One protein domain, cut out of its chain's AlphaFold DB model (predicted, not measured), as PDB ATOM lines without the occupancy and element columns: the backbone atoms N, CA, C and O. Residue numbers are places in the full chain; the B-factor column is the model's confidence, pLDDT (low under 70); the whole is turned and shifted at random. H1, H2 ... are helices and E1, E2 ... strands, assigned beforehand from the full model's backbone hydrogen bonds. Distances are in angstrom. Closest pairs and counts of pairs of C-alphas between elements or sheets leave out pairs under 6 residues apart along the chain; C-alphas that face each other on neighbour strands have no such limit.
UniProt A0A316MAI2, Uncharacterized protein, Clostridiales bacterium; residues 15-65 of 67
ATOM      1  N   HIS A  15     -21.946 -25.571  -0.101       87.25
ATOM      2  CA  HIS A  15     -22.433 -24.770   1.014       87.25
ATOM      3  C   HIS A  15     -22.575 -23.318   0.584       87.25
ATOM      4  O   HIS A  15     -21.679 -22.754  -0.054       87.25
ATOM      5  N   VAL A  16     -23.685 -22.704   0.986       87.31
ATOM      6  CA  VAL A  16     -23.858 -21.259   0.895       87.31
ATOM      7  C   VAL A  16     -23.231 -20.601   2.120       87.31
ATOM      8  O   VAL A  16     -23.387 -21.060   3.250       87.31
ATOM      9  N   GLN A  17     -22.461 -19.546   1.890       85.00
ATOM     10  CA  GLN A  17     -21.765 -18.796   2.924       85.00
ATOM     11  C   GLN A  17     -22.028 -17.305   2.745       85.00
ATOM     12  O   GLN A  17     -22.087 -16.792   1.626       85.00
ATOM     13  N   GLN A  18     -22.154 -16.604   3.867       85.50
ATOM     14  CA  GLN A  18     -22.320 -15.157   3.911       85.50
ATOM     15  C   GLN A  18     -21.016 -14.496   4.371       85.50
ATOM     16  O   GLN A  18     -20.454 -14.862   5.407       85.50
ATOM     17  N   LEU A  19     -20.544 -13.482   3.639       81.25
ATOM     18  CA  LEU A  19     -19.451 -12.626   4.095       81.25
ATOM     19  C   LEU A  19     -19.925 -11.782   5.281       81.25
ATOM     20  O   LEU A  19     -20.654 -10.807   5.108       81.25
ATOM     21  N   LYS A  20     -19.445 -12.120   6.479       72.94
ATOM     22  CA  LYS A  20     -19.734 -11.370   7.713       72.94
ATOM     23  C   LYS A  20     -19.082  -9.982   7.760       72.94
ATOM     24  O   LYS A  20     -19.551  -9.121   8.490       72.94
ATOM     25  N   TRP A  21     -18.024  -9.752   6.978       72.06
ATOM     26  CA  TRP A  21     -17.252  -8.497   6.982       72.06
ATOM     27  C   TRP A  21     -17.689  -7.462   5.937       72.06
ATOM     28  O   TRP A  21     -17.052  -6.420   5.810       72.06
ATOM     29  N   SER A  22     -18.739  -7.719   5.153       72.44
ATOM     30  CA  SER A  22     -19.229  -6.743   4.171       72.44
ATOM     31  C   SER A  22     -20.378  -5.912   4.734       72.44
ATOM     32  O   SER A  22     -21.311  -6.451   5.316       72.44
ATOM     33  N   ALA A  23     -20.350  -4.596   4.482       77.62
ATOM     34  CA  ALA A  23     -21.440  -3.671   4.820       77.62
ATOM     35  C   ALA A  23     -22.774  -4.018   4.122       77.62
ATOM     36  O   ALA A  23     -23.834  -3.553   4.528       77.62
ATOM     37  N   LYS A  24     -22.717  -4.839   3.066       80.19
ATOM     38  CA  LYS A  24     -23.871  -5.437   2.393       80.19
ATOM     39  C   LYS A  24     -23.823  -6.950   2.562       80.19
ATOM     40  O   LYS A  24     -22.742  -7.537   2.491       80.19
ATOM     41  N   ALA A  25     -24.990  -7.566   2.747       79.81
ATOM     42  CA  ALA A  25     -25.111  -9.015   2.789       79.81
ATOM     43  C   ALA A  25     -24.604  -9.591   1.461       79.81
ATOM     44  O   ALA A  25     -25.176  -9.332   0.413       79.81
ATOM     45  N   ARG A  26     -23.485 -10.311   1.503       85.62
ATOM     46  CA  ARG A  26     -22.864 -10.918   0.325       85.62
ATOM     47  C   ARG A  26     -22.824 -12.421   0.513       85.62
ATOM     48  O   ARG A  26     -22.076 -12.914   1.353       85.62
ATOM     49  N   PHE A  27     -23.624 -13.123  -0.268       87.12
ATOM     50  CA  PHE A  27     -23.721 -14.571  -0.292       87.12
ATOM     51  C   PHE A  27     -22.910 -15.130  -1.452       87.12
ATOM     52  O   PHE A  27     -22.883 -14.564  -2.543       87.12
ATOM     53  N   PHE A  28     -22.253 -16.254  -1.224       86.56
ATOM     54  CA  PHE A  28     -21.590 -17.024  -2.263       86.56
ATOM     55  C   PHE A  28     -21.770 -18.509  -1.977       86.56
ATOM     56  O   PHE A  28     -21.948 -18.912  -0.827       86.56
ATOM     57  N   VAL A  29     -21.710 -19.323  -3.022       86.06
ATOM     58  CA  VAL A  29     -21.698 -20.779  -2.888       86.06
ATOM     59  C   VAL A  29     -20.299 -21.284  -3.183       86.06
ATOM     60  O   VAL A  29     -19.674 -20.872  -4.162       86.06
ATOM     61  N   GLY A  30     -19.816 -22.176  -2.324       86.19
ATOM     62  CA  GLY A  30     -18.561 -22.883  -2.523       86.19
ATOM     63  C   GLY A  30     -18.697 -24.358  -2.183       86.19
ATOM     64  O   GLY A  30     -19.594 -24.779  -1.454       86.19
ATOM     65  N   CYS A  31     -17.782 -25.164  -2.703       86.81
ATOM     66  CA  CYS A  31     -17.701 -26.571  -2.351       86.81
ATOM     67  C   CYS A  31     -17.100 -26.743  -0.948       86.81
ATOM     68  O   CYS A  31     -16.045 -26.178  -0.651       86.81
ATOM     69  N   GLY A  32     -17.716 -27.588  -0.115       82.19
ATOM     70  CA  GLY A  32     -17.190 -27.960   1.205       82.19
ATOM     71  C   GLY A  32     -15.904 -28.787   1.149       82.19
ATOM     72  O   GLY A  32     -15.241 -28.982   2.165       82.19
ATOM     73  N   ASN A  33     -15.499 -29.235  -0.041       82.00
ATOM     74  CA  ASN A  33     -14.305 -30.046  -0.248       82.00
ATOM     75  C   ASN A  33     -13.009 -29.220  -0.344       82.00
ATOM     76  O   ASN A  33     -12.185 -29.409  -1.247       82.00
ATOM     77  N   ALA A  34     -12.814 -28.300   0.603       69.00
ATOM     78  CA  ALA A  34     -11.600 -27.490   0.673       69.00
ATOM     79  C   ALA A  34     -10.356 -28.355   0.944       69.00
ATOM     80  O   ALA A  34      -9.272 -28.053   0.446       69.00
ATOM     81  N   LYS A  35     -10.519 -29.473   1.670       71.12
ATOM     82  CA  LYS A  35      -9.440 -30.434   1.952       71.12
ATOM     83  C   LYS A  35      -8.856 -31.063   0.687       71.12
ATOM     84  O   LYS A  35      -7.636 -31.143   0.585       71.12
ATOM     85  N   ASN A  36      -9.686 -31.429  -0.293       71.38
ATOM     86  CA  ASN A  36      -9.197 -32.014  -1.549       71.38
ATOM     87  C   ASN A  36      -8.929 -30.961  -2.632       71.38
ATOM     88  O   ASN A  36      -8.840 -31.311  -3.805       71.38
ATOM     89  N   ARG A  37      -8.806 -29.676  -2.259       72.44
ATOM     90  CA  ARG A  37      -8.510 -28.569  -3.185       72.44
ATOM     91  C   ARG A  37      -9.460 -28.529  -4.383       72.44
ATOM     92  O   ARG A  37      -9.033 -28.305  -5.514       72.44
ATOM     93  N   CYS A  38     -10.755 -28.742  -4.149       81.69
ATOM     94  CA  CYS A  38     -11.727 -28.539  -5.212       81.69
ATOM     95  C   CYS A  38     -11.627 -27.089  -5.703       81.69
ATOM     96  O   CYS A  38     -11.641 -26.155  -4.898       81.69
ATOM     97  N   ILE A  39     -11.567 -26.897  -7.022       78.50
ATOM     98  CA  ILE A  39     -11.536 -25.561  -7.634       78.50
ATOM     99  C   ILE A  39     -12.706 -24.699  -7.140       78.50
ATOM    100  O   ILE A  39     -12.561 -23.499  -6.918       78.50
ATOM    101  N   ALA A  40     -13.848 -25.337  -6.871       78.25
ATOM    102  CA  ALA A  40     -15.055 -24.688  -6.390       78.25
ATOM    103  C   ALA A  40     -15.086 -24.402  -4.888       78.25
ATOM    104  O   ALA A  40     -16.010 -23.750  -4.410       78.25
ATOM    105  N   SER A  41     -14.080 -24.838  -4.129       75.12
ATOM    106  CA  SER A  41     -13.887 -24.423  -2.735       75.12
ATOM    107  C   SER A  41     -13.249 -23.041  -2.615       75.12
ATOM    108  O   SER A  41     -13.278 -22.436  -1.544       75.12
ATOM    109  N   VAL A  42     -12.681 -22.517  -3.702       67.69
ATOM    110  CA  VAL A  42     -12.064 -21.194  -3.714       67.69
ATOM    111  C   VAL A  42     -13.139 -20.148  -4.010       67.69
ATOM    112  O   VAL A  42     -13.641 -20.049  -5.130       67.69
ATOM    113  N   HIS A  43     -13.479 -19.335  -3.005       64.19
ATOM    114  CA  HIS A  43     -14.508 -18.289  -3.121       64.19
ATOM    115  C   HIS A  43     -14.230 -17.303  -4.273       64.19
ATOM    116  O   HIS A  43     -15.158 -16.832  -4.927       64.19
ATOM    117  N   ASN A  44     -12.952 -17.036  -4.562       60.22
ATOM    118  CA  ASN A  44     -12.527 -16.122  -5.624       60.22
ATOM    119  C   ASN A  44     -12.605 -16.713  -7.038       60.22
ATOM    120  O   ASN A  44     -12.575 -15.958  -8.002       60.22
ATOM    121  N   THR A  45     -12.723 -18.034  -7.187       60.72
ATOM    122  CA  THR A  45     -12.696 -18.681  -8.507       60.72
ATOM    123  C   THR A  45     -14.083 -18.749  -9.148       60.72
ATOM    124  O   THR A  45     -14.200 -18.654 -10.364       60.72
ATOM    125  N   PHE A  46     -15.149 -18.824  -8.342       62.66
ATOM    126  CA  PHE A  46     -16.544 -18.809  -8.826       62.66
ATOM    127  C   PHE A  46     -17.239 -17.449  -8.663       62.66
ATOM    128  O   PHE A  46     -18.384 -17.272  -9.096       62.66
ATOM    129  N   GLY A  47     -16.507 -16.479  -8.103       59.38
ATOM    130  CA  GLY A  47     -16.356 -15.131  -8.659       59.38
ATOM    131  C   GLY A  47     -17.553 -14.186  -8.598       59.38
ATOM    132  O   GLY A  47     -17.462 -13.081  -9.129       59.38
ATOM    133  N   ARG A  48     -18.668 -14.559  -7.964       72.75
ATOM    134  CA  ARG A  48     -19.759 -13.615  -7.705       72.75
ATOM    135  C   ARG A  48     -20.326 -13.759  -6.310       72.75
ATOM    136  O   ARG A  48     -20.690 -14.849  -5.876       72.75
ATOM    137  N   PHE A  49     -20.420 -12.607  -5.662       84.25
ATOM    138  CA  PHE A  49     -21.211 -12.410  -4.467       84.25
ATOM    139  C   PHE A  49     -22.591 -11.911  -4.878       84.25
ATOM    140  O   PHE A  49     -22.701 -11.068  -5.768       84.25
ATOM    141  N   TYR A  50     -23.616 -12.416  -4.211       86.56
ATOM    142  CA  TYR A  50     -25.012 -12.076  -4.442       86.56
ATOM    143  C   TYR A  50     -25.596 -11.426  -3.195       86.56
ATOM    144  O   TYR A  50     -25.204 -11.768  -2.082       86.56
ATOM    145  N   ASP A  51     -26.550 -10.516  -3.361       87.06
ATOM    146  CA  ASP A  51     -27.220  -9.878  -2.220       87.06
ATOM    147  C   ASP A  51     -28.224 -10.811  -1.522       87.06
ATOM    148  O   ASP A  51     -28.618 -10.577  -0.380       87.06
ATOM    149  N   ARG A  52     -28.633 -11.892  -2.199       87.56
ATOM    150  CA  ARG A  52     -29.587 -12.890  -1.706       87.56
ATOM    151  C   ARG A  52     -28.982 -14.286  -1.763       87.56
ATOM    152  O   ARG A  52     -28.319 -14.644  -2.733       87.56
ATOM    153  N   GLU A  53     -29.282 -15.094  -0.748       88.44
ATOM    154  CA  GLU A  53     -28.907 -16.512  -0.704       88.44
ATOM    155  C   GLU A  53     -29.449 -17.275  -1.923       88.44
ATOM    156  O   GLU A  53     -28.723 -18.028  -2.568       88.44
ATOM    157  N   HIS A  54     -30.707 -17.006  -2.285       88.19
ATOM    158  CA  HIS A  54     -31.390 -17.645  -3.405       88.19
ATOM    159  C   HIS A  54     -30.671 -17.439  -4.747       88.19
ATOM    160  O   HIS A  54     -30.458 -18.404  -5.473       88.19
ATOM    161  N   ASP A  55     -30.241 -16.211  -5.051       88.50
ATOM    162  CA  ASP A  55     -29.479 -15.902  -6.266       88.50
ATOM    163  C   ASP A  55     -28.150 -16.670  -6.319       88.50
ATOM    164  O   ASP A  55     -27.743 -17.154  -7.377       88.50
ATOM    165  N   ALA A  56     -27.484 -16.830  -5.169       87.75
ATOM    166  CA  ALA A  56     -26.240 -17.586  -5.087       87.75
ATOM    167  C   ALA A  56     -26.462 -19.080  -5.374       87.75
ATOM    168  O   ALA A  56     -25.680 -19.684  -6.113       87.75
ATOM    169  N   ILE A  57     -27.533 -19.656  -4.819       88.56
ATOM    170  CA  ILE A  57     -27.930 -21.051  -5.054       88.56
ATOM    171  C   ILE A  57     -28.333 -21.255  -6.516       88.56
ATOM    172  O   ILE A  57     -27.867 -22.195  -7.152       88.56
ATOM    173  N   GLU A  58     -29.152 -20.369  -7.080       89.25
ATOM    174  CA  GLU A  58     -29.610 -20.483  -8.465       89.25
ATOM    175  C   GLU A  58     -28.435 -20.402  -9.447       89.25
ATOM    176  O   GLU A  58     -28.295 -21.246 -10.334       89.25
ATOM    177  N   ALA A  59     -27.529 -19.443  -9.250       87.38
ATOM    178  CA  ALA A  59     -26.339 -19.313 -10.079       87.38
ATOM    179  C   ALA A  59     -25.398 -20.522  -9.966       87.38
ATOM    180  O   ALA A  59     -24.748 -20.890 -10.945       87.38
ATOM    181  N   TRP A  60     -25.312 -21.146  -8.790       87.12
ATOM    182  CA  TRP A  60     -24.586 -22.401  -8.621       87.12
ATOM    183  C   TRP A  60     -25.267 -23.555  -9.355       87.12
ATOM    184  O   TRP A  60     -24.625 -24.257 -10.133       87.12
ATOM    185  N   ASN A  61     -26.576 -23.711  -9.165       86.19
ATOM    186  CA  ASN A  61     -27.356 -24.782  -9.770       86.19
ATOM    187  C   ASN A  61     -27.336 -24.719 -11.301       86.19
ATOM    188  O   ASN A  61     -27.282 -25.771 -11.927       86.19
ATOM    189  N   ARG A  62     -27.301 -23.517 -11.898       84.94
ATOM    190  CA  ARG A  62     -27.110 -23.329 -13.350       84.94
ATOM    191  C   ARG A  62     -25.770 -23.871 -13.850       84.94
ATOM    192  O   ARG A  62     -25.700 -24.405 -14.952       84.94
ATOM    193  N   ARG A  63     -24.703 -23.746 -13.055       76.94
ATOM    194  CA  ARG A  63     -23.372 -24.281 -13.404       76.94
ATOM    195  C   ARG A  63     -23.331 -25.799 -13.317       76.94
ATOM    196  O   ARG A  63     -22.619 -26.415 -14.090       76.94
ATOM    197  N   ALA A  64     -24.082 -26.381 -12.386       73.00
ATOM    198  CA  ALA A  64     -24.204 -27.829 -12.263       73.00
ATOM    199  C   ALA A  64     -25.119 -28.468 -13.321       73.00
ATOM    200  O   ALA A  64     -25.206 -29.686 -13.374       73.00
ATOM    201  N   ASP A  65     -25.826 -27.657 -14.110       71.50
ATOM    202  CA  ASP A  65     -26.754 -28.102 -15.154       71.50
ATOM    203  C   ASP A  65     -26.141 -28.056 -16.566       71.50
ATOM    204  O   ASP A  65     -26.669 -28.678 -17.474       71.50
TER     205      ASP A  65
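This is residues 15 to 65 of the 67 residues of an uncharacterized protein of Clostridiales bacterium (UniProt A0A316MAI2). A two-stranded hairpin, E1 and E2, has the helix H1 packed over one face, mainly over E2, and a long loop, residues 32 to 52, leads past the hairpin's open end and folds back beside E2 to reach H1. The printed part has 51 residues, with E1, E2 and H1 in that order; the sheet is antiparallel. The class is mixed, helices and strands, with 22 residues in named elements, under half. The whole is compact, with a radius of gyration of the C-alphas of 10.7 A and spans of 31 by 25 by 15 A.

E1, residues 15 to 19, begins at C-alpha 15 (-22.433, -24.770, 1.014) and is 12.9 A long. E2, residues 26 to 31, is 16.7 A long. H1, residues 53 to 63, is 15.9 A long and ends at C-alpha 63 (-23.372, -24.281, -13.404).

E1 and E2 form a hairpin, antiparallel at 145 degrees; N 17 and O 28 are within hydrogen-bond range at 2.8 A. The closest C-alphas of E2 and H1, Phe 28 and Ala 56, are 5.5 A apart. In H1, 6 of 7 O i to N i+4 pairs are within hydrogen-bond range.

The printed part has no cut. The link from E2 to H1 is long. Residue 34 and residues 42 to 47 have pLDDT under 70.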